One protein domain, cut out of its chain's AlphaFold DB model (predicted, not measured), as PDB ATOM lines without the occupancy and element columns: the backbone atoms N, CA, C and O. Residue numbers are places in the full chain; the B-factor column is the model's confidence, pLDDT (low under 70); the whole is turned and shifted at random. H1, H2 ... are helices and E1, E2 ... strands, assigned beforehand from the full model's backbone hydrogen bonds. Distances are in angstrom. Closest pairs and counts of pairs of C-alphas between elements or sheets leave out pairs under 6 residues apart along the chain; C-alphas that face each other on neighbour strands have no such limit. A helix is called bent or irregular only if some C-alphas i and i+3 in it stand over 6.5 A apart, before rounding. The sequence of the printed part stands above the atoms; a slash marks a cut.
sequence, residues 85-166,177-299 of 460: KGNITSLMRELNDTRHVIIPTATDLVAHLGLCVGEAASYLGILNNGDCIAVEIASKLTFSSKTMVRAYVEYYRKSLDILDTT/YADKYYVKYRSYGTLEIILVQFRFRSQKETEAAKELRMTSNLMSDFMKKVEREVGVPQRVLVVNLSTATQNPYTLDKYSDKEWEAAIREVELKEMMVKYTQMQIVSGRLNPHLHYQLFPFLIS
ATOM      1  N   LYS A  85     152.690 199.378 305.493       34.25
ATOM      2  CA  LYS A  85     151.486 199.204 304.671       34.25
ATOM      3  C   LYS A  85     151.607 200.055 303.400       34.25
ATOM      4  O   LYS A  85     151.980 201.222 303.496       34.25
ATOM      5  N   GLY A  86     151.246 199.512 302.235       34.25
ATOM      6  CA  GLY A  86     151.142 200.286 300.992       34.25
ATOM      7  C   GLY A  86     151.131 199.447 299.710       34.25
ATOM      8  O   GLY A  86     151.470 198.265 299.719       34.25
ATOM      9  N   ASN A  87     150.768 200.085 298.590       31.20
ATOM     10  CA  ASN A  87     150.930 199.524 297.248       31.20
ATOM     11  C   ASN A  87     152.422 199.393 296.931       31.20
ATOM     12  O   ASN A  87     153.122 200.383 296.720       31.20
ATOM     13  N   ILE A  88     152.913 198.158 296.875       34.00
ATOM     14  CA  ILE A  88     154.281 197.872 296.459       34.00
ATOM     15  C   ILE A  88     154.352 197.981 294.933       34.00
ATOM     16  O   ILE A  88     154.081 197.029 294.207       34.00
ATOM     17  N   THR A  89     154.750 199.144 294.420       31.25
ATOM     18  CA  THR A  89     155.283 199.253 293.059       31.25
ATOM     19  C   THR A  89     156.705 198.698 293.078       31.25
ATOM     20  O   THR A  89     157.655 199.387 293.460       31.25
ATOM     21  N   SER A  90     156.873 197.412 292.757       33.78
ATOM     22  CA  SER A  90     158.201 196.901 292.406       33.78
ATOM     23  C   SER A  90     158.546 197.441 291.024       33.78
ATOM     24  O   SER A  90     157.726 197.402 290.104       33.78
ATOM     25  N   LEU A  91     159.756 197.976 290.881       31.33
ATOM     26  CA  LEU A  91     160.287 198.253 289.558       31.33
ATOM     27  C   LEU A  91     160.402 196.922 288.823       31.33
ATOM     28  O   LEU A  91     160.925 195.941 289.355       31.33
ATOM     29  N   MET A  92     159.803 196.892 287.636       35.47
ATOM     30  CA  MET A  92     159.810 195.745 286.749       35.47
ATOM     31  C   MET A  92     161.252 195.485 286.342       35.47
ATOM     32  O   MET A  92     161.836 196.264 285.592       35.47
ATOM     33  N   ARG A  93     161.836 194.400 286.836       34.78
ATOM     34  CA  ARG A  93     163.036 193.859 286.216       34.78
ATOM     35  C   ARG A  93     162.557 192.998 285.057       34.78
ATOM     36  O   ARG A  93     161.848 192.018 285.278       34.78
ATOM     37  N   GLU A  94     162.869 193.410 283.830       36.81
ATOM     38  CA  GLU A  94     162.645 192.583 282.646       36.81
ATOM     39  C   GLU A  94     163.481 191.307 282.789       36.81
ATOM     40  O   GLU A  94     164.671 191.276 282.492       36.81
ATOM     41  N   LEU A  95     162.857 190.246 283.293       39.03
ATOM     42  CA  LEU A  95     163.357 188.891 283.133       39.03
ATOM     43  C   LEU A  95     163.135 188.531 281.666       39.03
ATOM     44  O   LEU A  95     161.998 188.282 281.273       39.03
ATOM     45  N   ASN A  96     164.198 188.577 280.864       46.28
ATOM     46  CA  ASN A  96     164.230 188.018 279.517       46.28
ATOM     47  C   ASN A  96     165.170 186.807 279.519       46.28
ATOM     48  O   ASN A  96     166.333 186.884 279.123       46.28
ATOM     49  N   ASP A  97     164.646 185.681 279.996       52.06
ATOM     50  CA  ASP A  97     165.363 184.411 280.034       52.06
ATOM     51  C   ASP A  97     165.145 183.664 278.715       52.06
ATOM     52  O   ASP A  97     164.412 182.675 278.642       52.06
ATOM     53  N   THR A  98     165.777 184.152 277.645       57.16
ATOM     54  CA  THR A  98     165.808 183.418 276.378       57.16
ATOM     55  C   THR A  98     166.714 182.197 276.534       57.16
ATOM     56  O   THR A  98     167.937 182.320 276.634       57.16
ATOM     57  N   ARG A  99     166.132 180.995 276.551       64.50
ATOM     58  CA  ARG A  99     166.873 179.737 276.721       64.50
ATOM     59  C   ARG A  99     166.717 178.829 275.508       64.50
ATOM     60  O   ARG A  99     165.617 178.589 275.013       64.50
ATOM     61  N   HIS A 100     167.843 178.256 275.089       68.12
ATOM     62  CA  HIS A 100     167.907 177.174 274.110       68.12
ATOM     63  C   HIS A 100     168.194 175.861 274.805       68.12
ATOM     64  O   HIS A 100     169.300 175.653 275.299       68.12
ATOM     65  N   VAL A 101     167.217 174.960 274.825       75.56
ATOM     66  CA  VAL A 101     167.340 173.724 275.605       75.56
ATOM     67  C   VAL A 101     167.017 172.514 274.742       75.56
ATOM     68  O   VAL A 101     166.005 172.471 274.041       75.56
ATOM     69  N   ILE A 102     167.887 171.506 274.784       80.75
ATOM     70  CA  ILE A 102     167.581 170.185 274.230       80.75
ATOM     71  C   ILE A 102     166.640 169.487 275.213       80.75
ATOM     72  O   ILE A 102     166.913 169.450 276.408       80.75
ATOM     73  N   ILE A 103     165.552 168.908 274.708       78.81
ATOM     74  CA  ILE A 103     164.567 168.171 275.505       78.81
ATOM     75  C   ILE A 103     164.775 166.669 275.237       78.81
ATOM     76  O   ILE A 103     164.312 166.163 274.206       78.81
ATOM     77  N   PRO A 104     165.497 165.930 276.103       74.38
ATOM     78  CA  PRO A 104     165.853 164.546 275.808       74.38
ATOM     79  C   PRO A 104     164.687 163.580 276.023       74.38
ATOM     80  O   PRO A 104     164.599 162.566 275.324       74.38
ATOM     81  N   THR A 105     163.767 163.888 276.942       75.50
ATOM     82  CA  THR A 105     162.621 163.030 277.245       75.50
ATOM     83  C   THR A 105     161.302 163.795 277.341       75.50
ATOM     84  O   THR A 105     161.240 165.017 277.449       75.50
ATOM     85  N   ALA A 106     160.200 163.043 277.311       72.75
ATOM     86  CA  ALA A 106     158.872 163.601 277.540       72.75
ATOM     87  C   ALA A 106     158.694 164.125 278.976       72.75
ATOM     88  O   ALA A 106     157.943 165.077 279.164       72.75
ATOM     89  N   THR A 107     159.390 163.539 279.955       68.81
ATOM     90  CA  THR A 107     159.397 164.020 281.342       68.81
ATOM     91  C   THR A 107     160.044 165.397 281.419       68.81
ATOM     92  O   THR A 107     159.473 166.301 282.023       68.81
ATOM     93  N   ASP A 108     161.162 165.594 280.714       67.69
ATOM     94  CA  ASP A 108     161.830 166.896 280.656       67.69
ATOM     95  C   ASP A 108     160.926 167.949 280.031       67.69
ATOM     96  O   ASP A 108     160.883 169.065 280.524       67.69
ATOM     97  N   LEU A 109     160.147 167.602 279.000       67.06
ATOM     98  CA  LEU A 109     159.184 168.541 278.428       67.06
ATOM     99  C   LEU A 109     158.133 168.974 279.456       67.06
ATOM    100  O   LEU A 109     157.842 170.159 279.572       67.06
ATOM    101  N   VAL A 110     157.560 168.026 280.200       60.88
ATOM    102  CA  VAL A 110     156.558 168.326 281.236       60.88
ATOM    103  C   VAL A 110     157.166 169.187 282.347       60.88
ATOM    104  O   VAL A 110     156.509 170.115 282.813       60.88
ATOM    105  N   ALA A 111     158.424 168.931 282.712       59.97
ATOM    106  CA  ALA A 111     159.155 169.710 283.707       59.97
ATOM    107  C   ALA A 111     159.530 171.122 283.212       59.97
ATOM    108  O   ALA A 111     159.377 172.086 283.954       59.97
ATOM    109  N   HIS A 112     159.993 171.263 281.965       57.59
ATOM    110  CA  HIS A 112     160.440 172.542 281.394       57.59
ATOM    111  C   HIS A 112     159.275 173.440 280.991       57.59
ATOM    112  O   HIS A 112     159.385 174.657 281.081       57.59
ATOM    113  N   LEU A 113     158.162 172.856 280.540       59.41
ATOM    114  CA  LEU A 113     157.017 173.640 280.108       59.41
ATOM    115  C   LEU A 113     156.191 174.186 281.269       59.41
ATOM    116  O   LEU A 113     155.354 175.013 280.968       59.41
ATOM    117  N   GLY A 114     156.383 173.785 282.537       52.38
ATOM    118  CA  GLY A 114     155.798 174.409 283.750       52.38
ATOM    119  C   GLY A 114     154.259 174.454 283.867       52.38
ATOM    120  O   GLY A 114     153.713 174.501 284.964       52.38
ATOM    121  N   LEU A 115     153.536 174.346 282.754       53.41
ATOM    122  CA  LEU A 115     152.092 174.507 282.594       53.41
ATOM    123  C   LEU A 115     151.294 173.306 283.105       53.41
ATOM    124  O   LEU A 115     150.068 173.312 283.047       53.41
ATOM    125  N   CYS A 116     151.976 172.262 283.584       50.75
ATOM    126  CA  CYS A 116     151.331 171.150 284.268       50.75
ATOM    127  C   CYS A 116     151.510 171.186 285.780       50.75
ATOM    128  O   CYS A 116     150.945 170.307 286.406       50.75
ATOM    129  N   VAL A 117     152.323 172.050 286.395       45.91
ATOM    130  CA  VAL A 117     152.768 171.771 287.773       45.91
ATOM    131  C   VAL A 117     151.664 172.046 288.804       45.91
ATOM    132  O   VAL A 117     151.448 173.171 289.247       45.91
ATOM    133  N   GLY A 118     151.025 170.961 289.246       47.47
ATOM    134  CA  GLY A 118     150.529 170.800 290.609       47.47
ATOM    135  C   GLY A 118     149.034 171.001 290.848       47.47
ATOM    136  O   GLY A 118     148.248 171.358 289.967       47.47
ATOM    137  N   GLU A 119     148.666 170.794 292.116       43.47
ATOM    138  CA  GLU A 119     147.389 171.239 292.671       43.47
ATOM    139  C   GLU A 119     147.205 172.729 292.429       43.47
ATOM    140  O   GLU A 119     146.116 173.084 292.032       43.47
ATOM    141  N   ALA A 120     148.255 173.560 292.489       42.75
ATOM    142  CA  ALA A 120     148.192 174.968 292.098       42.75
ATOM    143  C   ALA A 120     147.654 175.159 290.667       42.75
ATOM    144  O   ALA A 120     146.700 175.892 290.492       42.75
ATOM    145  N   ALA A 121     148.140 174.448 289.645       43.09
ATOM    146  CA  ALA A 121     147.598 174.588 288.286       43.09
ATOM    147  C   ALA A 121     146.126 174.128 288.151       43.09
ATOM    148  O   ALA A 121     145.363 174.688 287.362       43.09
ATOM    149  N   SER A 122     145.719 173.129 288.943       37.81
ATOM    150  CA  SER A 122     144.328 172.644 289.018       37.81
ATOM    151  C   SER A 122     143.419 173.584 289.819       37.81
ATOM    152  O   SER A 122     142.255 173.764 289.481       37.81
ATOM    153  N   TYR A 123     143.968 174.188 290.868       39.22
ATOM    154  CA  TYR A 123     143.342 175.109 291.812       39.22
ATOM    155  C   TYR A 123     143.178 176.508 291.209       39.22
ATOM    156  O   TYR A 123     142.228 177.220 291.508       39.22
ATOM    157  N   LEU A 124     144.094 176.870 290.313       36.97
ATOM    158  CA  LEU A 124     144.183 178.159 289.645       36.97
ATOM    159  C   LEU A 124     143.543 178.163 288.244       36.97
ATOM    160  O   LEU A 124     143.535 179.191 287.582       36.97
ATOM    161  N   GLY A 125     142.987 177.041 287.770       35.03
ATOM    162  CA  GLY A 125     142.255 176.993 286.494       35.03
ATOM    163  C   GLY A 125     143.130 177.065 285.234       35.03
ATOM    164  O   GLY A 125     142.623 177.315 284.145       35.03
ATOM    165  N   ILE A 126     144.435 176.794 285.353       40.94
ATOM    166  CA  ILE A 126     145.418 176.801 284.242       40.94
ATOM    167  C   ILE A 126     145.179 175.629 283.272       40.94
ATOM    168  O   ILE A 126     145.726 175.557 282.170       40.94
ATOM    169  N   LEU A 127     144.356 174.671 283.691       44.72
ATOM    170  CA  LEU A 127     143.972 173.518 282.901       44.72
ATOM    171  C   LEU A 127     142.832 173.891 281.947       44.72
ATOM    172  O   LEU A 127     141.687 174.041 282.368       44.72
ATOM    173  N   ASN A 128     143.110 173.943 280.646       41.69
ATOM    174  CA  ASN A 128     142.061 174.021 279.631       41.69
ATOM    175  C   ASN A 128     141.194 172.749 279.700       41.69
ATOM    176  O   ASN A 128     141.650 171.667 279.324       41.69
ATOM    177  N   ASN A 129     139.969 172.851 280.223       45.16
ATOM    178  CA  ASN A 129     139.065 171.715 280.457       45.16
ATOM    179  C   ASN A 129     139.701 170.558 281.261       45.16
ATOM    180  O   ASN A 129     139.406 169.393 281.002       45.16
ATOM    181  N   GLY A 130     140.605 170.844 282.206       43.78
ATOM    182  CA  GLY A 130     141.272 169.807 283.013       43.78
ATOM    183  C   GLY A 130     142.462 169.106 282.335       43.78
ATOM    184  O   GLY A 130     143.110 168.264 282.961       43.78
ATOM    185  N   ASP A 131     142.792 169.454 281.087       52.09
ATOM    186  CA  ASP A 131     143.888 168.851 280.331       52.09
ATOM    187  C   ASP A 131     145.132 169.747 280.321       52.09
ATOM    188  O   ASP A 131     145.096 170.911 279.925       52.09
ATOM    189  N   CYS A 132     146.278 169.180 280.708       67.06
ATOM    190  CA  CYS A 132     147.530 169.918 280.641       67.06
ATOM    191  C   CYS A 132     148.057 170.022 279.197       67.06
ATOM    192  O   CYS A 132     148.324 169.008 278.538       67.06
ATOM    193  N   ILE A 133     148.323 171.251 278.743       68.56
ATOM    194  CA  ILE A 133     148.894 171.541 277.418       68.56
ATOM    195  C   ILE A 133     150.257 170.858 277.230       68.56
ATOM    196  O   ILE A 133     150.507 170.280 276.173       68.56
ATOM    197  N   ALA A 134     151.120 170.810 278.252       69.31
ATOM    198  CA  ALA A 134     152.407 170.123 278.116       69.31
ATOM    199  C   ALA A 134     152.256 168.594 277.980       69.31
ATOM    200  O   ALA A 134     153.004 167.983 277.217       69.31
ATOM    201  N   VAL A 135     151.248 167.969 278.611       70.94
ATOM    202  CA  VAL A 135     150.896 166.552 278.365       70.94
ATOM    203  C   VAL A 135     150.433 166.363 276.922       70.94
ATOM    204  O   VAL A 135     150.815 165.392 276.258       70.94
ATOM    205  N   GLU A 136     149.625 167.289 276.406       74.94
ATOM    206  CA  GLU A 136     149.185 167.239 275.020       74.94
ATOM    207  C   GLU A 136     150.366 167.329 274.046       74.94
ATOM    208  O   GLU A 136     150.513 166.439 273.199       74.94
ATOM    209  N   ILE A 137     151.231 168.333 274.193       77.50
ATOM    210  CA  ILE A 137     152.419 168.507 273.354       77.50
ATOM    211  C   ILE A 137     153.325 167.272 273.474       77.50
ATOM    212  O   ILE A 137     153.627 166.637 272.459       77.50
ATOM    213  N   ALA A 138     153.663 166.838 274.695       80.25
ATOM    214  CA  ALA A 138     154.500 165.660 274.938       80.25
ATOM    215  C   ALA A 138     153.936 164.397 274.273       80.25
ATOM    216  O   ALA A 138     154.686 163.585 273.723       80.25
ATOM    217  N   SER A 139     152.611 164.226 274.267       81.31
ATOM    218  CA  SER A 139     151.961 163.081 273.623       81.31
ATOM    219  C   SER A 139     152.067 163.092 272.093       81.31
ATOM    220  O   SER A 139     152.025 162.022 271.475       81.31
ATOM    221  N   LYS A 140     152.230 164.272 271.477       85.06
ATOM    222  CA  LYS A 140     152.391 164.449 270.026       85.06
ATOM    223  C   LYS A 140     153.858 164.356 269.585       85.06
ATOM    224  O   LYS A 140     154.105 163.948 268.446       85.06
ATOM    225  N   LEU A 141     154.803 164.648 270.481       87.44
ATOM    226  CA  LEU A 141     156.236 164.449 270.255       87.44
ATOM    227  C   LEU A 141     156.631 162.960 270.260       87.44
ATOM    228  O   LEU A 141     155.986 162.096 270.860       87.44
ATOM    229  N   THR A 142     157.723 162.658 269.567       88.88
ATOM    230  CA  THR A 142     158.349 161.344 269.426       88.88
ATOM    231  C   THR A 142     159.771 161.416 269.962       88.88
ATOM    232  O   THR A 142     160.577 162.191 269.462       88.88
ATOM    233  N   PHE A 143     160.077 160.548 270.925       86.12
ATOM    234  CA  PHE A 143     161.410 160.399 271.501       86.12
ATOM    235  C   PHE A 143     161.952 159.022 271.110       86.12
ATOM    236  O   PHE A 143     161.371 157.987 271.438       86.12
ATOM    237  N   SER A 144     163.014 159.024 270.317       90.12
ATOM    238  CA  SER A 144     163.694 157.863 269.746       90.12
ATOM    239  C   SER A 144     165.143 158.228 269.428       90.12
ATOM    240  O   SER A 144     165.478 159.409 269.375       90.12
ATOM    241  N   SER A 145     165.981 157.238 269.123       91.00
ATOM    242  CA  SER A 145     167.382 157.481 268.750       91.00
ATOM    243  C   SER A 145     167.567 158.299 267.466       91.00
ATOM    244  O   SER A 145     168.653 158.806 267.231       91.00
ATOM    245  N   LYS A 146     166.519 158.444 266.640       95.31
ATOM    246  CA  LYS A 146     166.535 159.199 265.371       95.31
ATOM    247  C   LYS A 146     165.837 160.556 265.453       95.31
ATOM    248  O   LYS A 146     165.465 161.133 264.431       95.31
ATOM    249  N   THR A 147     165.500 160.997 266.657       94.50
ATOM    250  CA  THR A 147     164.734 162.223 266.867       94.50
ATOM    251  C   THR A 147     165.405 163.073 267.920       94.50
ATOM    252  O   THR A 147     165.792 162.558 268.967       94.50
ATOM    253  N   MET A 148     165.458 164.371 267.665       93.81
ATOM    254  CA  MET A 148     165.908 165.380 268.614       93.81
ATOM    255  C   MET A 148     164.791 166.399 268.782       93.81
ATOM    256  O   MET A 148     164.177 166.795 267.796       93.81
ATOM    257  N   VAL A 149     164.533 166.817 270.015       91.12
ATOM    258  CA  VAL A 149     163.618 167.916 270.326       91.12
ATOM    259  C   VAL A 149     164.452 169.042 270.921       91.12
ATOM    260  O   VAL A 149     165.239 168.799 271.836       91.12
ATOM    261  N   ARG A 150     164.280 170.258 270.410       89.44
ATOM    262  CA  ARG A 150     164.903 171.470 270.946       89.44
ATOM    263  C   ARG A 150     163.829 172.522 271.195       89.44
ATOM    264  O   ARG A 150     162.863 172.594 270.439       89.44
ATOM    265  N   ALA A 151     163.996 173.305 272.249       85.06
ATOM    266  CA  ALA A 151     163.107 174.386 272.643       85.06
ATOM    267  C   ALA A 151     163.838 175.728 272.559       85.06
ATOM    268  O   ALA A 151     164.954 175.841 273.067       85.06
ATOM    269  N   TYR A 152     163.192 176.716 271.948       85.94
ATOM    270  CA  TYR A 152     163.398 178.137 272.213       85.94
ATOM    271  C   TYR A 152     162.347 178.539 273.238       85.94
ATOM    272  O   TYR A 152     161.156 178.333 272.996       85.94
ATOM    273  N   VAL A 153     162.785 179.026 274.390       76.50
ATOM    274  CA  VAL A 153     161.911 179.429 275.490       76.50
ATOM    275  C   VAL A 153     162.180 180.886 275.778       76.50
ATOM    276  O   VAL A 153     163.326 181.248 276.029       76.50
ATOM    277  N   GLU A 154     161.126 181.687 275.781       75.06
ATOM    278  CA  GLU A 154     161.150 183.064 276.231       75.06
ATOM    279  C   GLU A 154     160.131 183.219 277.357       75.06
ATOM    280  O   GLU A 154     158.953 182.866 277.238       75.06
ATOM    281  N   TYR A 155     160.624 183.688 278.495       70.88
ATOM    282  CA  TYR A 155     159.812 183.990 279.657       70.88
ATOM    283  C   TYR A 155     159.866 185.485 279.897       70.88
ATOM    284  O   TYR A 155     160.953 186.054 279.927       70.88
ATOM    285  N   TYR A 156     158.702 186.098 280.077       66.50
ATOM    286  CA  TYR A 156     158.568 187.525 280.304       66.50
ATOM    287  C   TYR A 156     157.590 187.805 281.444       66.50
ATOM    288  O   TYR A 156     156.513 187.215 281.515       66.50
ATOM    289  N   ARG A 157     157.916 188.742 282.338       60.50
ATOM    290  CA  ARG A 157     157.028 189.145 283.440       60.50
ATOM    291  C   ARG A 157     157.025 190.661 283.603       60.50
ATOM    292  O   ARG A 157     158.053 191.248 283.910       60.50
ATOM    293  N   LYS A 158     155.846 191.269 283.438       53.81
ATOM    294  CA  LYS A 158     155.602 192.703 283.601       53.81
ATOM    295  C   LYS A 158     154.756 193.011 284.831       53.81
ATOM    296  O   LYS A 158     155.206 193.762 285.680       53.81
ATOM    297  N   SER A 159     153.554 192.442 284.968       49.94
ATOM    298  CA  SER A 159     152.657 192.796 286.078       49.94
ATOM    299  C   SER A 159     153.099 192.243 287.435       49.94
ATOM    300  O   SER A 159     153.771 191.213 287.539       49.94
ATOM    301  N   LEU A 160     152.691 192.981 288.466       49.59
ATOM    302  CA  LEU A 160     153.030 192.762 289.862       49.59
ATOM    303  C   LEU A 160     152.118 191.731 290.518       49.59
ATOM    304  O   LEU A 160     150.942 191.586 290.176       49.59
ATOM    305  N   ASP A 161     152.683 191.080 291.524       47.72
ATOM    306  CA  ASP A 161     151.920 190.395 292.548       47.72
ATOM    307  C   ASP A 161     151.171 191.473 293.362       47.72
ATOM    308  O   ASP A 161     151.794 192.352 293.957       47.72
ATOM    309  N   ILE A 162     149.839 191.473 293.328       44.50
ATOM    310  CA  ILE A 162     149.008 192.463 294.027       44.50
ATOM    311  C   ILE A 162     148.748 191.949 295.434       44.50
ATOM    312  O   ILE A 162     148.135 190.898 295.603       44.50
ATOM    313  N   LEU A 163     149.158 192.711 296.438       43.97
ATOM    314  CA  LEU A 163     148.734 192.544 297.827       43.97
ATOM    315  C   LEU A 163     147.478 193.403 298.037       43.97
ATOM    316  O   LEU A 163     147.536 194.608 297.801       43.97
ATOM    317  N   ASP A 164     146.345 192.806 298.430       40.38
ATOM    318  CA  ASP A 164     145.183 193.616 298.828       40.38
ATOM    319  C   ASP A 164     145.421 194.159 300.226       40.38
ATOM    320  O   ASP A 164     145.717 193.397 301.144       40.38
ATOM    321  N   THR A 165     145.270 195.464 300.397       44.03
ATOM    322  CA  THR A 165     145.280 196.106 301.718       44.03
ATOM    323  C   THR A 165     144.197 197.183 301.795       44.03
ATOM    324  O   THR A 165     144.402 198.244 302.383       44.03
ATOM    325  N   THR A 166     143.037 196.954 301.165       42.06
ATOM    326  CA  THR A 166     141.912 197.893 301.267       42.06
ATOM    327  C   THR A 166     141.433 198.025 302.718       42.06
ATOM    328  O   THR A 166     141.220 197.012 303.378       42.06
ATOM    329  N   TYR A 177     145.782 185.717 307.760       42.69
ATOM    330  CA  TYR A 177     145.552 184.337 308.202       42.69
ATOM    331  C   TYR A 177     146.796 183.828 308.931       42.69
ATOM    332  O   TYR A 177     147.900 183.956 308.410       42.69
ATOM    333  N   ALA A 178     146.626 183.269 310.134       47.59
ATOM    334  CA  ALA A 178     147.721 182.725 310.951       47.59
ATOM    335  C   ALA A 178     148.947 183.664 311.066       47.59
ATOM    336  O   ALA A 178     150.082 183.252 310.835       47.59
ATOM    337  N   ASP A 179     148.701 184.935 311.384       47.38
ATOM    338  CA  ASP A 179     149.715 185.982 311.560       47.38
ATOM    339  C   ASP A 179     150.523 186.391 310.322       47.38
ATOM    340  O   ASP A 179     151.602 186.981 310.425       47.38
ATOM    341  N   LYS A 180     149.991 186.117 309.124       43.16
ATOM    342  CA  LYS A 180     150.654 186.415 307.849       43.16
ATOM    343  C   LYS A 180     149.725 187.122 306.862       43.16
ATOM    344  O   LYS A 180     148.527 186.837 306.784       43.16
ATOM    345  N   TYR A 181     150.310 188.032 306.083       49.38
ATOM    346  CA  TYR A 181     149.664 188.690 304.945       49.38
ATOM    347  C   TYR A 181     149.894 187.881 303.670       49.38
ATOM    348  O   TYR A 181     151.008 187.421 303.423       49.38
ATOM    349  N   TYR A 182     148.850 187.750 302.851       47.81
ATOM    350  CA  TYR A 182     148.876 186.970 301.615       47.81
ATOM    351  C   TYR A 182     148.606 187.853 300.394       47.81
ATOM    352  O   TYR A 182     147.827 188.802 300.439       47.81
ATOM    353  N   VAL A 183     149.247 187.515 299.276       50.00
ATOM    354  CA  VAL A 183     149.053 188.168 297.973       50.00
ATOM    355  C   VAL A 183     147.637 187.876 297.436       50.00
ATOM    356  O   VAL A 183     147.221 186.720 297.375       50.00
ATOM    357  N   LYS A 184     146.912 188.910 296.989       49.75
ATOM    358  CA  LYS A 184     145.595 188.820 296.325       49.75
ATOM    359  C   LYS A 184     145.691 188.247 294.920       49.75
ATOM    360  O   LYS A 184     144.880 187.405 294.552       49.75
ATOM    361  N   TYR A 185     146.660 188.714 294.135       50.38
ATOM    362  CA  TYR A 185     146.907 188.232 292.779       50.38
ATOM    363  C   TYR A 185     148.378 187.931 292.577       50.38
ATOM    364  O   TYR A 185     149.198 188.821 292.760       50.38
ATOM    365  N   ARG A 186     148.717 186.720 292.137       52.34
ATOM    366  CA  ARG A 186     150.079 186.384 291.711       52.34
ATOM    367  C   ARG A 186     150.168 186.358 290.190       52.34
ATOM    368  O   ARG A 186     149.332 185.724 289.547       52.34
ATOM    369  N   SER A 187     151.177 187.017 289.628       55.66
ATOM    370  CA  SER A 187     151.483 186.982 288.198       55.66
ATOM    371  C   SER A 187     152.534 185.913 287.916       55.66
ATOM    372  O   SER A 187     153.677 185.993 288.370       55.66
ATOM    373  N   TYR A 188     152.166 184.906 287.125       55.22
ATOM    374  CA  TYR A 188     153.112 183.878 286.670       55.22
ATOM    375  C   TYR A 188     153.880 184.283 285.409       55.22
ATOM    376  O   TYR A 188     154.645 183.479 284.885       55.22
ATOM    377  N   GLY A 189     153.740 185.532 284.958       64.44
ATOM    378  CA  GLY A 189     154.343 186.003 283.716       64.44
ATOM    379  C   GLY A 189     153.700 185.378 282.480       64.44
ATOM    380  O   GLY A 189     152.598 184.832 282.522       64.44
ATOM    381  N   THR A 190     154.413 185.500 281.377       71.12
ATOM    382  CA  THR A 190     154.064 185.035 280.048       71.12
ATOM    383  C   THR A 190     155.196 184.154 279.562       71.12
ATOM    384  O   THR A 190     156.364 184.534 279.581       71.12
ATOM    385  N   LEU A 191     154.828 182.951 279.162       74.69
ATOM    386  CA  LEU A 191     155.685 181.945 278.573       74.69
ATOM    387  C   LEU A 191     155.374 181.825 277.076       74.69
ATOM    388  O   LEU A 191     154.226 181.563 276.702       74.69
ATOM    389  N   GLU A 192     156.406 182.002 276.261       79.25
ATOM    390  CA  GLU A 192     156.404 181.889 274.805       79.25
ATOM    391  C   GLU A 192     157.452 180.852 274.394       79.25
ATOM    392  O   GLU A 192     158.618 180.936 274.778       79.25
ATOM    393  N   ILE A 193     157.044 179.805 273.679       82.19
ATOM    394  CA  ILE A 193     157.899 178.646 273.417       82.19
ATOM    395  C   ILE A 193     157.736 178.160 271.989       82.19
ATOM    396  O   ILE A 193     156.634 177.847 271.542       82.19
ATOM    397  N   ILE A 194     158.868 177.953 271.320       90.00
ATOM    398  CA  ILE A 194     158.949 177.296 270.018       90.00
ATOM    399  C   ILE A 194     159.720 175.988 270.198       90.00
ATOM    400  O   ILE A 194     160.929 175.972 270.426       90.00
ATOM    401  N   LEU A 195     159.021 174.858 270.099       90.94
ATOM    402  CA  LEU A 195     159.628 173.529 270.100       90.94
ATOM    403  C   LEU A 195     159.778 173.037 268.671       90.94
ATOM    404  O   LEU A 195     158.808 172.977 267.918       90.94
ATOM    405  N   VAL A 196     160.971 172.571 268.332       94.56
ATOM    406  CA  VAL A 196     161.240 171.933 267.049       94.56
ATOM    407  C   VAL A 196     161.704 170.506 267.297       94.56
ATOM    408  O   VAL A 196     162.714 170.258 267.956       94.56
ATOM    409  N   GLN A 197     160.948 169.543 266.774       96.12
ATOM    410  CA  GLN A 197     161.369 168.150 266.723       96.12
ATOM    411  C   GLN A 197     161.881 167.811 265.329       96.12
ATOM    412  O   GLN A 197     161.123 167.750 264.358       96.12
ATOM    413  N   PHE A 198     163.154 167.458 265.282       96.75
ATOM    414  CA  PHE A 198     163.865 166.965 264.120       96.75
ATOM    415  C   PHE A 198     163.775 165.442 264.080       96.75
ATOM    416  O   PHE A 198     163.987 164.770 265.093       96.75
ATOM    417  N   ARG A 199     163.464 164.872 262.914       96.88
ATOM    418  CA  ARG A 199     163.544 163.429 262.668       96.88
ATOM    419  C   ARG A 199     164.551 163.147 261.565       96.88
ATOM    420  O   ARG A 199     164.272 163.391 260.395       96.88
ATOM    421  N   PHE A 200     165.662 162.544 261.945       96.50
ATOM    422  CA  PHE A 200     166.781 162.224 261.070       96.50
ATOM    423  C   PHE A 200     166.658 160.825 260.450       96.50
ATOM    424  O   PHE A 200     165.825 160.000 260.859       96.50
ATOM    425  N   ARG A 201     167.475 160.547 259.427       94.00
ATOM    426  CA  ARG A 201     167.538 159.225 258.779       94.00
ATOM    427  C   ARG A 201     168.248 158.227 259.686       94.00
ATOM    428  O   ARG A 201     167.823 157.065 259.794       94.00
ATOM    429  N   SER A 202     169.292 158.697 260.363       95.38
ATOM    430  CA  SER A 202     170.182 157.904 261.202       95.38
ATOM    431  C   SER A 202     170.293 158.450 262.633       95.38
ATOM    432  O   SER A 202     169.924 159.584 262.928       95.38
ATOM    433  N   GLN A 203     170.762 157.594 263.547       95.62
ATOM    434  CA  GLN A 203     171.092 158.003 264.915       95.62
ATOM    435  C   GLN A 203     172.335 158.902 264.938       95.62
ATOM    436  O   GLN A 203     172.337 159.885 265.665       95.62
ATOM    437  N   LYS A 204     173.325 158.625 264.076       95.50
ATOM    438  CA  LYS A 204     174.546 159.432 263.938       95.50
ATOM    439  C   LYS A 204     174.239 160.900 263.633       95.50
ATOM    440  O   LYS A 204     174.763 161.780 264.296       95.50
ATOM    441  N   GLU A 205     173.317 161.161 262.702       95.75
ATOM    442  CA  GLU A 205     172.830 162.523 262.419       95.75
ATOM    443  C   GLU A 205     172.198 163.180 263.657       95.75
ATOM    444  O   GLU A 205     172.376 164.366 263.906       95.75
ATOM    445  N   THR A 206     171.467 162.407 264.465       94.88
ATOM    446  CA  THR A 206     170.830 162.925 265.686       94.88
ATOM    447  C   THR A 206     171.866 163.287 266.751       94.88
ATOM    448  O   THR A 206     171.677 164.266 267.465       94.88
ATOM    449  N   GLU A 207     172.930 162.497 266.882       93.88
ATOM    450  CA  GLU A 207     174.044 162.755 267.803       93.88
ATOM    451  C   GLU A 207     174.843 163.980 267.355       93.88
ATOM    452  O   GLU A 207     174.970 164.921 268.134       93.88
ATOM    453  N   ALA A 208     175.218 164.046 266.074       93.81
ATOM    454  CA  ALA A 208     175.889 165.210 265.497       93.81
ATOM    455  C   ALA A 208     175.077 166.501 265.708       93.81
ATOM    456  O   ALA A 208     175.612 167.510 266.156       93.81
ATOM    457  N   ALA A 209     173.757 166.461 265.484       93.25
ATOM    458  CA  ALA A 209     172.886 167.620 265.693       93.25
ATOM    459  C   ALA A 209     172.807 168.084 267.161       93.25
ATOM    460  O   ALA A 209     172.599 169.272 267.411       93.25
ATOM    461  N   LYS A 210     172.964 167.177 268.136       90.25
ATOM    462  CA  LYS A 210     172.987 167.519 269.571       90.25
ATOM    463  C   LYS A 210     174.300 168.172 269.996       90.25
ATOM    464  O   LYS A 210     174.294 168.955 270.941       90.25
ATOM    465  N   GLU A 211     175.397 167.852 269.316       91.88
ATOM    466  CA  GLU A 211     176.739 168.371 269.608       91.88
ATOM    467  C   GLU A 211     176.985 169.767 269.016       91.88
ATOM    468  O   GLU A 211     177.938 170.450 269.401       91.88
ATOM    469  N   LEU A 212     176.100 170.230 268.127       89.12
ATOM    470  CA  LEU A 212     176.175 171.559 267.527       89.12
ATOM    471  C   LEU A 212     176.121 172.663 268.588       89.12
ATOM    472  O   LEU A 212     175.081 172.951 269.192       89.12
ATOM    473  N   ARG A 213     177.252 173.353 268.751       84.06
ATOM    474  CA  ARG A 213     177.358 174.561 269.578       84.06
ATOM    475  C   ARG A 213     176.789 175.758 268.826       84.06
ATOM    476  O   ARG A 213     177.107 175.950 267.656       84.06
ATOM    477  N   MET A 214     175.976 176.574 269.485       79.19
ATOM    478  CA  MET A 214     175.386 177.781 268.902       79.19
ATOM    479  C   MET A 214     175.925 179.027 269.588       79.19
ATOM    480  O   MET A 214     176.080 179.033 270.804       79.19
ATOM    481  N   THR A 215     176.181 180.070 268.801       78.00
ATOM    482  CA  THR A 215     176.434 181.433 269.294       78.00
ATOM    483  C   THR A 215     175.158 182.276 269.311       78.00
ATOM    484  O   THR A 215     175.035 183.167 270.141       78.00
ATOM    485  N   SER A 216     174.208 181.986 268.415       82.75
ATOM    486  CA  SER A 216     172.901 182.645 268.353       82.75
ATOM    487  C   SER A 216     171.879 181.975 269.268       82.75
ATOM    488  O   SER A 216     171.847 180.747 269.400       82.75
ATOM    489  N   ASN A 217     170.998 182.803 269.827       80.56
ATOM    490  CA  ASN A 217     169.833 182.396 270.605       80.56
ATOM    491  C   ASN A 217     168.576 182.231 269.737       80.56
ATOM    492  O   ASN A 217     167.481 182.172 270.284       80.56
ATOM    493  N   LEU A 218     168.679 182.137 268.411       88.12
ATOM    494  CA  LEU A 218     167.538 181.857 267.534       88.12
ATOM    495  C   LEU A 218     167.484 180.369 267.148       88.12
ATOM    496  O   LEU A 218     168.496 179.729 266.847       88.12
ATOM    497  N   MET A 219     166.283 179.796 267.167       92.06
ATOM    498  CA  MET A 219     165.986 178.457 266.660       92.06
ATOM    499  C   MET A 219     166.127 178.393 265.143       92.06
ATOM    500  O   MET A 219     166.643 177.399 264.637       92.06
ATOM    501  N   SER A 220     165.723 179.437 264.424       94.56
ATOM    502  CA  SER A 220     165.911 179.538 262.971       94.56
ATOM    503  C   SER A 220     167.387 179.408 262.570       94.56
ATOM    504  O   SER A 220     167.728 178.606 261.697       94.56
ATOM    505  N   ASP A 221     168.288 180.090 263.278       93.81
ATOM    506  CA  ASP A 221     169.737 179.966 263.075       93.81
ATOM    507  C   ASP A 221     170.251 178.563 263.400       93.81
ATOM    508  O   ASP A 221     171.108 178.028 262.687       93.81
ATOM    509  N   PHE A 222     169.718 177.937 264.454       93.50
ATOM    510  CA  PHE A 222     170.049 176.551 264.779       93.50
ATOM    511  C   PHE A 222     169.619 175.600 263.661       93.50
ATOM    512  O   PHE A 222     170.401 174.737 263.265       93.50
ATOM    513  N   MET A 223     168.419 175.777 263.103       95.69
ATOM    514  CA  MET A 223     167.949 174.993 261.961       95.69
ATOM    515  C   MET A 223     168.891 175.162 260.762       95.69
ATOM    516  O   MET A 223     169.406 174.166 260.258       95.69
ATOM    517  N   LYS A 224     169.232 176.400 260.381       95.81
ATOM    518  CA  LYS A 224     170.204 176.679 259.303       95.81
ATOM    519  C   LYS A 224     171.581 176.060 259.571       95.81
ATOM    520  O   LYS A 224     172.302 175.698 258.643       95.81
ATOM    521  N   LYS A 225     171.999 175.948 260.835       95.31
ATOM    522  CA  LYS A 225     173.250 175.266 261.202       95.31
ATOM    523  C   LYS A 225     173.145 173.744 261.060       95.31
ATOM    524  O   LYS A 225     174.054 173.136 260.502       95.31
ATOM    525  N   VAL A 226     172.034 173.144 261.495       95.56
ATOM    526  CA  VAL A 226     171.751 171.707 261.311       95.56
ATOM    527  C   VAL A 226     171.806 171.330 259.834       95.56
ATOM    528  O   VAL A 226     172.442 170.342 259.485       95.56
ATOM    529  N   GLU A 227     171.192 172.127 258.962       95.88
ATOM    530  CA  GLU A 227     171.232 171.882 257.520       95.88
ATOM    531  C   GLU A 227     172.658 171.873 256.962       95.88
ATOM    532  O   GLU A 227     173.011 170.957 256.224       95.88
ATOM    533  N   ARG A 228     173.482 172.853 257.352       95.50
ATOM    534  CA  ARG A 228     174.859 172.995 256.860       95.50
ATOM    535  C   ARG A 228     175.800 171.893 257.346       95.50
ATOM    536  O   ARG A 228     176.646 171.454 256.575       95.50
ATOM    537  N   GLU A 229     175.681 171.467 258.604       95.19
ATOM    538  CA  GLU A 229     176.669 170.575 259.238       95.19
ATOM    539  C   GLU A 229     176.217 169.112 259.351       95.19
ATOM    540  O   GLU A 229     177.050 168.211 259.406       95.19
ATOM    541  N   VAL A 230     174.909 168.852 259.375       95.38
ATOM    542  CA  VAL A 230     174.342 167.502 259.553       95.38
ATOM    543  C   VAL A 230     173.510 167.079 258.342       95.38
ATOM    544  O   VAL A 230     173.489 165.902 257.977       95.38
ATOM    545  N   GLY A 231     172.829 168.036 257.713       93.69
ATOM    546  CA  GLY A 231     171.904 167.822 256.608       93.69
ATOM    547  C   GLY A 231     170.433 167.909 257.021       93.69
ATOM    548  O   GLY A 231     170.070 167.930 258.200       93.69
ATOM    549  N   VAL A 232     169.561 167.957 256.010       95.81
ATOM    550  CA  VAL A 232     168.120 168.178 256.190       95.81
ATOM    551  C   VAL A 232     167.441 166.951 256.833       95.81
ATOM    552  O   VAL A 232     167.490 165.842 256.281       95.81
ATOM    553  N   PRO A 233     166.751 167.112 257.980       95.88
ATOM    554  CA  PRO A 233     165.965 166.044 258.586       95.88
ATOM    555  C   PRO A 233     164.825 165.579 257.670       95.88
ATOM    556  O   PRO A 233     164.203 166.361 256.962       95.88
ATOM    557  N   GLN A 234     164.443 164.301 257.760       96.25
ATOM    558  CA  GLN A 234     163.330 163.744 256.974       96.25
ATOM    559  C   GLN A 234     161.988 164.414 257.267       96.25
ATOM    560  O   GLN A 234     161.087 164.412 256.426       96.25
ATOM    561  N   ARG A 235     161.794 164.821 258.523       96.19
ATOM    562  CA  ARG A 235     160.571 165.468 258.997       96.19
ATOM    563  C   ARG A 235     160.897 166.427 260.117       96.19
ATOM    564  O   ARG A 235     161.684 166.090 261.006       96.19
ATOM    565  N   VAL A 236     160.173 167.531 260.122       96.62
ATOM    566  CA  VAL A 236     160.195 168.523 261.183       96.62
ATOM    567  C   VAL A 236     158.788 168.682 261.724       96.62
ATOM    568  O   VAL A 236     157.795 168.598 260.998       96.62
ATOM    569  N   LEU A 237     158.701 168.856 263.030       96.44
ATOM    570  CA  LEU A 237     157.482 169.236 263.716       96.44
ATOM    571  C   LEU A 237     157.795 170.509 264.492       96.44
ATOM    572  O   LEU A 237     158.662 170.472 265.363       96.44
ATOM    573  N   VAL A 238     157.096 171.587 264.171       95.19
ATOM    574  CA  VAL A 238     157.186 172.865 264.876       95.19
ATOM    575  C   VAL A 238     155.961 172.970 265.773       95.19
ATOM    576  O   VAL A 238     154.837 172.747 265.326       95.19
ATOM    577  N   VAL A 239     156.173 173.240 267.053       89.94
ATOM    578  CA  VAL A 239     155.108 173.511 268.017       89.94
ATOM    579  C   VAL A 239     155.356 174.897 268.574       89.94
ATOM    580  O   VAL A 239     156.413 175.134 269.149       89.94
ATOM    581  N   ASN A 240     154.385 175.784 268.414       88.19
ATOM    582  CA  ASN A 240     154.393 177.079 269.077       88.19
ATOM    583  C   ASN A 240     153.478 177.010 270.293       88.19
ATOM    584  O   ASN A 240     152.407 176.411 270.203       88.19
ATOM    585  N   LEU A 241     153.876 177.616 271.399       81.38
ATOM    586  CA  LEU A 241     153.101 177.731 272.625       81.38
ATOM    587  C   LEU A 241     153.201 179.174 273.109       81.38
ATOM    588  O   LEU A 241     154.296 179.654 273.362       81.38
ATOM    589  N   SER A 242     152.059 179.827 273.259       78.12
ATOM    590  CA  SER A 242     151.939 181.197 273.735       78.12
ATOM    591  C   SER A 242     150.918 181.228 274.855       78.12
ATOM    592  O   SER A 242     149.752 180.898 274.658       78.12
ATOM    593  N   THR A 243     151.337 181.633 276.044       72.88
ATOM    594  CA  THR A 243     150.385 181.903 277.136       72.88
ATOM    595  C   THR A 243     149.756 183.288 277.023       72.88
ATOM    596  O   THR A 243     148.825 183.589 277.763       72.88
ATOM    597  N   ALA A 244     150.224 184.115 276.080       69.44
ATOM    598  CA  ALA A 244     149.690 185.447 275.858       69.44
ATOM    599  C   ALA A 244     148.430 185.512 275.004       69.44
ATOM    600  O   ALA A 244     147.767 186.550 274.946       69.44
ATOM    601  N   THR A 245     148.106 184.425 274.313       66.38
ATOM    602  CA  THR A 245     147.052 184.394 273.302       66.38
ATOM    603  C   THR A 245     145.961 183.390 273.663       66.38
ATOM    604  O   THR A 245     146.173 182.441 274.414       66.38
ATOM    605  N   GLN A 246     144.762 183.582 273.103       62.62
ATOM    606  CA  GLN A 246     143.618 182.686 273.332       62.62
ATOM    607  C   GLN A 246     143.805 181.288 272.725       62.62
ATOM    608  O   GLN A 246     143.164 180.338 273.166       62.62
ATOM    609  N   ASN A 247     144.669 181.156 271.712       64.50
ATOM    610  CA  ASN A 247     145.027 179.884 271.093       64.50
ATOM    611  C   ASN A 247     146.412 179.484 271.586       64.50
ATOM    612  O   ASN A 247     147.408 179.815 270.940       64.50
ATOM    613  N   PRO A 248     146.495 178.771 272.721       66.56
ATOM    614  CA  PRO A 248     147.733 178.716 273.464       66.56
ATOM    615  C   PRO A 248     148.798 177.889 272.765       66.56
ATOM    616  O   PRO A 248     149.955 177.976 273.140       66.56
ATOM    617  N   TYR A 249     148.455 177.063 271.772       77.69
ATOM    618  CA  TYR A 249     149.470 176.343 271.020       77.69
ATOM    619  C   TYR A 249     149.039 176.008 269.586       77.69
ATOM    620  O   TYR A 249     147.865 175.754 269.310       77.69
ATOM    621  N   THR A 250     150.016 175.925 268.681       84.19
ATOM    622  CA  THR A 250     149.861 175.406 267.313       84.19
ATOM    623  C   THR A 250     150.871 174.297 267.048       84.19
ATOM    624  O   THR A 250     151.865 174.156 267.761       84.19
ATOM    625  N   LEU A 251     150.591 173.444 266.060       90.12
ATOM    626  CA  LEU A 251     151.467 172.331 265.712       90.12
ATOM    627  C   LEU A 251     151.451 172.077 264.211       90.12
ATOM    628  O   LEU A 251     150.461 171.584 263.665       90.12
ATOM    629  N   ASP A 252     152.610 172.285 263.604       94.50
ATOM    630  CA  ASP A 252     152.808 172.289 262.164       94.50
ATOM    631  C   ASP A 252     153.870 171.256 261.776       94.50
ATOM    632  O   ASP A 252     154.823 170.983 262.514       94.50
ATOM    633  N   LYS A 253     153.657 170.578 260.647       95.56
ATOM    634  CA  LYS A 253     154.487 169.453 260.197       95.56
ATOM    635  C   LYS A 253     155.040 169.737 258.825       95.56
ATOM    636  O   LYS A 253     154.266 169.979 257.909       95.56
ATOM    637  N   TYR A 254     156.338 169.529 258.692       96.88
ATOM    638  CA  TYR A 254     157.068 169.761 257.462       96.88
ATOM    639  C   TYR A 254     157.813 168.491 257.054       96.88
ATOM    640  O   TYR A 254     158.356 167.751 257.891       96.88
ATOM    641  N   SER A 255     157.782 168.196 255.762       96.50
ATOM    642  CA  SER A 255     158.659 167.209 255.132       96.50
ATOM    643  C   SER A 255     160.044 167.796 254.850       96.50
ATOM    644  O   SER A 255     160.259 168.996 254.986       96.50
ATOM    645  N   ASP A 256     160.982 166.944 254.442       93.19
ATOM    646  CA  ASP A 256     162.311 167.354 253.971       93.19
ATOM    647  C   ASP A 256     162.246 168.362 252.813       93.19
ATOM    648  O   ASP A 256     163.040 169.293 252.757       93.19
ATOM    649  N   LYS A 257     161.254 168.232 251.925       96.06
ATOM    650  CA  LYS A 257     161.022 169.176 250.819       96.06
ATOM    651  C   LYS A 257     160.504 170.544 251.263       96.06
ATOM    652  O   LYS A 257     160.601 171.504 250.510       96.06
ATOM    653  N   GLU A 258     159.919 170.623 252.453       96.38
ATOM    654  CA  GLU A 258     159.320 171.841 253.011       96.38
ATOM    655  C   GLU A 258     160.223 172.463 254.087       96.38
ATOM    656  O   GLU A 258     159.765 173.260 254.900       96.38
ATOM    657  N   TRP A 259     161.506 172.091 254.111       96.00
ATOM    658  CA  TRP A 259     162.473 172.543 255.107       96.00
ATOM    659  C   TRP A 259     162.594 174.072 255.183       96.00
ATOM    660  O   TRP A 259     162.445 174.644 256.259       96.00
ATOM    661  N   GLU A 260     162.728 174.741 254.036       96.38
ATOM    662  CA  GLU A 260     162.752 176.209 253.951       96.38
ATOM    663  C   GLU A 260     161.466 176.856 254.480       96.38
ATOM    664  O   GLU A 260     161.489 177.911 255.111       96.38
ATOM    665  N   ALA A 261     160.314 176.216 254.254       96.44
ATOM    666  CA  ALA A 261     159.052 176.686 254.815       96.44
ATOM    667  C   ALA A 261     159.019 176.514 256.343       96.44
ATOM    668  O   ALA A 261     158.509 177.391 257.033       96.44
ATOM    669  N   ALA A 262     159.609 175.437 256.869       96.56
ATOM    670  CA  ALA A 262     159.739 175.224 258.307       96.56
ATOM    671  C   ALA A 262     160.634 176.282 258.968       96.56
ATOM    672  O   ALA A 262     160.278 176.784 260.032       96.56
ATOM    673  N   ILE A 263     161.767 176.637 258.343       96.94
ATOM    674  CA  ILE A 263     162.649 177.712 258.829       96.94
ATOM    675  C   ILE A 263     161.887 179.037 258.857       96.94
ATOM    676  O   ILE A 263     161.848 179.679 259.904       96.94
ATOM    677  N   ARG A 264     161.227 179.409 257.753       96.25
ATOM    678  CA  ARG A 264     160.437 180.648 257.680       96.25
ATOM    679  C   ARG A 264     159.314 180.695 258.712       96.25
ATOM    680  O   ARG A 264     159.096 181.738 259.315       96.25
ATOM    681  N   GLU A 265     158.619 179.582 258.950       95.25
ATOM    682  CA  GLU A 265     157.600 179.527 260.004       95.25
ATOM    683  C   GLU A 265     158.223 179.805 261.375       95.25
ATOM    684  O   GLU A 265     157.674 180.585 262.146       95.25
ATOM    685  N   VAL A 266     159.378 179.204 261.682       95.00
ATOM    686  CA  VAL A 266     160.083 179.448 262.949       95.00
ATOM    687  C   VAL A 266     160.530 180.905 263.068       95.00
ATOM    688  O   VAL A 266     160.289 181.500 264.113       95.00
ATOM    689  N   GLU A 267     161.085 181.507 262.015       95.62
ATOM    690  CA  GLU A 267     161.448 182.935 261.996       95.62
ATOM    691  C   GLU A 267     160.231 183.835 262.258       95.62
ATOM    692  O   GLU A 267     160.298 184.768 263.062       95.62
ATOM    693  N   LEU A 268     159.091 183.529 261.630       93.75
ATOM    694  CA  LEU A 268     157.839 184.242 261.872       93.75
ATOM    695  C   LEU A 268     157.382 184.086 263.325       93.75
ATOM    696  O   LEU A 268     156.972 185.074 263.931       93.75
ATOM    697  N   LYS A 269     157.468 182.885 263.916       92.31
ATOM    698  CA  LYS A 269     157.138 182.696 265.338       92.31
ATOM    699  C   LYS A 269     158.086 183.472 266.244       92.31
ATOM    700  O   LYS A 269     157.602 184.145 267.140       92.31
ATOM    701  N   GLU A 270     159.393 183.443 266.000       92.00
ATOM    702  CA  GLU A 270     160.380 184.211 266.775       92.00
ATOM    703  C   GLU A 270     160.086 185.716 266.720       92.00
ATOM    704  O   GLU A 270     160.099 186.399 267.745       92.00
ATOM    705  N   MET A 271     159.748 186.238 265.537       91.44
ATOM    706  CA  MET A 271     159.310 187.624 265.371       91.44
ATOM    707  C   MET A 271     158.012 187.907 266.140       91.44
ATOM    708  O   MET A 271     157.897 188.950 266.782       91.44
ATOM    709  N   MET A 272     157.045 186.987 266.111       88.81
ATOM    710  CA  MET A 272     155.788 187.122 266.854       88.81
ATOM    711  C   MET A 272     155.997 187.095 268.370       88.81
ATOM    712  O   MET A 272     155.297 187.822 269.074       88.81
ATOM    713  N   VAL A 273     156.957 186.318 268.876       86.88
ATOM    714  CA  VAL A 273     157.327 186.330 270.298       86.88
ATOM    715  C   VAL A 273     157.856 187.711 270.688       86.88
ATOM    716  O   VAL A 273     157.317 188.327 271.606       86.88
ATOM    717  N   LYS A 274     158.810 188.261 269.924       86.56
ATOM    718  CA  LYS A 274     159.332 189.623 270.149       86.56
ATOM    719  C   LYS A 274     158.238 190.685 270.059       86.56
ATOM    720  O   LYS A 274     158.163 191.582 270.895       86.56
ATOM    721  N   TYR A 275     157.354 190.582 269.069       87.44
ATOM    722  CA  TYR A 275     156.216 191.490 268.940       87.44
ATOM    723  C   TYR A 275     155.288 191.398 270.156       87.44
ATOM    724  O   TYR A 275     154.874 192.424 270.691       87.44
ATOM    725  N   THR A 276     154.998 190.185 270.626       82.31
ATOM    726  CA  THR A 276     154.195 189.952 271.831       82.31
ATOM    727  C   THR A 276     154.859 190.601 273.036       82.31
ATOM    728  O   THR A 276     154.213 191.397 273.710       82.31
ATOM    729  N   GLN A 277     156.158 190.382 273.244       78.44
ATOM    730  CA  GLN A 277     156.930 191.052 274.288       78.44
ATOM    731  C   GLN A 277     156.776 192.579 274.208       78.44
ATOM    732  O   GLN A 277     156.406 193.202 275.199       78.44
ATOM    733  N   MET A 278     156.942 193.182 273.026       82.06
ATOM    734  CA  MET A 278     156.744 194.624 272.825       82.06
ATOM    735  C   MET A 278     155.315 195.090 273.152       82.06
ATOM    736  O   MET A 278     155.131 196.155 273.747       82.06
ATOM    737  N   GLN A 279     154.282 194.321 272.788       82.25
ATOM    738  CA  GLN A 279     152.891 194.646 273.134       82.25
ATOM    739  C   GLN A 279     152.664 194.605 274.648       82.25
ATOM    740  O   GLN A 279     151.942 195.450 275.184       82.25
ATOM    741  N   ILE A 280     153.306 193.668 275.349       73.69
ATOM    742  CA  ILE A 280     153.210 193.602 276.805       73.69
ATOM    743  C   ILE A 280     153.981 194.766 277.426       73.69
ATOM    744  O   ILE A 280     153.398 195.502 278.219       73.69
ATOM    745  N   VAL A 281     155.230 195.025 277.015       72.62
ATOM    746  CA  VAL A 281     156.060 196.164 277.470       72.62
ATOM    747  C   VAL A 281     155.344 197.503 277.260       72.62
ATOM    748  O   VAL A 281     155.323 198.340 278.158       72.62
ATOM    749  N   SER A 282     154.653 197.683 276.135       75.44
ATOM    750  CA  SER A 282     153.863 198.894 275.858       75.44
ATOM    751  C   SER A 282     152.513 198.950 276.587       75.44
ATOM    752  O   SER A 282     151.839 199.973 276.544       75.44
ATOM    753  N   GLY A 283     152.111 197.879 277.281       71.44
ATOM    754  CA  GLY A 283     150.861 197.812 278.052       71.44
ATOM    755  C   GLY A 283     149.607 197.624 277.198       71.44
ATOM    756  O   GLY A 283     148.500 197.721 277.716       71.44
ATOM    757  N   ARG A 284     149.769 197.345 275.899       75.69
ATOM    758  CA  ARG A 284     148.668 197.072 274.961       75.69
ATOM    759  C   ARG A 284     148.096 195.669 275.129       75.69
ATOM    760  O   ARG A 284     146.925 195.445 274.840       75.69
ATOM    761  N   LEU A 285     148.921 194.737 275.598       70.19
ATOM    762  CA  LEU A 285     148.529 193.381 275.947       70.19
ATOM    763  C   LEU A 285     148.801 193.163 277.438       70.19
ATOM    764  O   LEU A 285     149.911 193.417 277.897       70.19
ATOM    765  N   ASN A 286     147.815 192.652 278.180       65.62
ATOM    766  CA  ASN A 286     147.978 192.193 279.566       65.62
ATOM    767  C   ASN A 286     147.722 190.679 279.640       65.62
ATOM    768  O   ASN A 286     146.648 190.255 280.061       65.62
ATOM    769  N   PRO A 287     148.689 189.846 279.223       59.06
ATOM    770  CA  PRO A 287     148.525 188.399 279.169       59.06
ATOM    771  C   PRO A 287     148.876 187.701 280.483       59.06
ATOM    772  O   PRO A 287     149.109 186.494 280.510       59.06
ATOM    773  N   HIS A 288     148.995 188.454 281.574       58.16
ATOM    774  CA  HIS A 288     149.391 187.877 282.840       58.16
ATOM    775  C   HIS A 288     148.335 186.899 283.315       58.16
ATOM    776  O   HIS A 288     147.173 187.247 283.520       58.16
ATOM    777  N   LEU A 289     148.778 185.663 283.508       53.22
ATOM    778  CA  LEU A 289     148.021 184.662 284.224       53.22
ATOM    779  C   LEU A 289     147.912 185.126 285.682       53.22
ATOM    780  O   LEU A 289     148.836 184.933 286.477       53.22
ATOM    781  N   HIS A 290     146.821 185.831 285.977       48.97
ATOM    782  CA  HIS A 290     146.485 186.328 287.301       48.97
ATOM    783  C   HIS A 290     145.726 185.257 288.069       48.97
ATOM    784  O   HIS A 290     144.696 184.759 287.619       48.97
ATOM    785  N   TYR A 291     146.222 184.948 289.259       47.81
ATOM    786  CA  TYR A 291     145.653 183.914 290.107       47.81
ATOM    787  C   TYR A 291     145.440 184.420 291.521       47.81
ATOM    788  O   TYR A 291     146.327 185.065 292.079       47.81
ATOM    789  N   GLN A 292     144.285 184.096 292.100       42.22
ATOM    790  CA  GLN A 292     143.996 184.343 293.510       42.22
ATOM    791  C   GLN A 292     144.542 183.191 294.363       42.22
ATOM    792  O   GLN A 292     144.367 182.024 294.015       42.22
ATOM    793  N   LEU A 293     145.231 183.506 295.463       42.06
ATOM    794  CA  LEU A 293     145.730 182.499 296.407       42.06
ATOM    795  C   LEU A 293     144.605 182.022 297.350       42.06
ATOM    796  O   LEU A 293     143.679 182.767 297.659       42.06
ATOM    797  N   PHE A 294     144.676 180.776 297.834       38.00
ATOM    798  CA  PHE A 294     143.832 180.301 298.946       38.00
ATOM    799  C   PHE A 294     144.317 180.938 300.265       38.00
ATOM    800  O   PHE A 294     145.537 181.056 300.409       38.00
ATOM    801  N   PRO A 295     143.449 181.358 301.219       39.25
ATOM    802  CA  PRO A 295     142.079 180.901 301.525       39.25
ATOM    803  C   PRO A 295     140.909 181.531 300.737       39.25
ATOM    804  O   PRO A 295     139.755 181.259 301.051       39.25
ATOM    805  N   PHE A 296     141.150 182.348 299.710       46.41
ATOM    806  CA  PHE A 296     140.140 183.299 299.211       46.41
ATOM    807  C   PHE A 296     139.203 182.792 298.095       46.41
ATOM    808  O   PHE A 296     138.506 183.594 297.475       46.41
ATOM    809  N   LEU A 297     139.130 181.475 297.847       41.25
ATOM    810  CA  LEU A 297     138.035 180.914 297.046       41.25
ATOM    811  C   LEU A 297     136.767 180.832 297.902       41.25
ATOM    812  O   LEU A 297     136.787 180.305 299.013       41.25
ATOM    813  N   ILE A 298     135.672 181.343 297.342       35.53
ATOM    814  CA  ILE A 298     134.327 181.392 297.924       35.53
ATOM    815  C   ILE A 298     133.979 180.046 298.590       35.53
ATOM    816  O   ILE A 298     134.011 178.991 297.956       35.53
ATOM    817  N   SER A 299     133.710 180.139 299.893       33.56
ATOM    818  CA  SER A 299     133.146 179.158 300.831       33.56
ATOM    819  C   SER A 299     132.698 177.803 300.253       33.56
ATOM    820  O   SER A 299     131.694 177.705 299.553       33.56
TER     821      SER A 299
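This is residues 85 to 166 and 177 to 299 of the 460 residues of an uncharacterized protein of Pomacea canaliculata (UniProt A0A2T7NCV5). A twisted sheet of five strands lies between helices: the long H6, together with H5 and H4, covers one face, while the short H1 and H3 lie over the other. At one end of the sheet, residues 85 to 98, 177 to 189 and 282 to 299, with no named element, run on and lengthen the body. The printed part has 205 residues with six named helices and five named strands, in the order E1 H1 H2 H3 E2 E3 H4 H5 E4 E5 H6; the class is mixed, helices and strands. The sheet's order is E1 - E2 - E3 - E4 - E5, all antiparallel. The whole is compact, with a radius of gyration of the C-alphas of 19.4 A, and its outline is elongated, 62 by 33 by 27 A.

E1, residues 99 to 102, is an edge strand and the antiparallel neighbour of E2, residues 147 to 156; N 99 and O 153 are within hydrogen-bond range at 2.9 A. H1, residues 106 to 112, is on the sheet at a height of 10.5 A. H2, residues 118 to 123, is not on the sheet. H3, residues 133 to 140, touches H1 at a shallow tilt of 28 degrees, opposite ways, on the same face; their closest C-alphas, of Ala 106 and Ala 138, are 5.5 A apart. E3, residues 190 to 199, is antiparallel to E2, with N 150 and O 196 at 2.9 A. H4, residues 203 to 211, and H5, residues 219 to 229, lie over E2, on the opposite face from H1. E4, residues 235 to 242, is antiparallel to E3, with N 195 and O 239 at 2.8 A, and forms a hairpin with E5, residues 249 to 255, with N 238 and O 252 at 2.9 A. H6, residues 256 to 281, is on the same face as H4 and H5, two layers with helices on one face of the sheet, and runs along the strands, at 11 degrees to E4 on the local plane. With residues 263 to 267 alone it touches H5; the closest C-alphas, of Ser 220 and Ile 263, are 5.6 A apart. Every O i to N i+4 pair is within hydrogen-bond range in H1 to H5, and 20 of 22 in H6.

E1 begins at C-alpha 99 (166.873, 179.737, 276.721). E2 and E3 each measure 29.3 A from first to last C-alpha, E4 23.2 A and E5 20.5 A. H6 measures 37.7 A and ends at C-alpha 281 (156.060, 196.164, 277.470); it is irregular, with C-alphas 257 and 260 7.9 A apart.

The C-alphas farthest apart, of Asp 179 and Lys 257, are 64.0 A apart. Residues 167 to 176 are not printed, and C-alphas 166 and 177 are 15.7 A apart across this cut, in the link from E2 to E3. Of the links that are printed whole, none is long. Residues 186 to 187 pair antiparallel with residues 290 to 291. The mean pLDDT of the printed part is 71.6; 87 residues are under 70, among them residues 107 to 134.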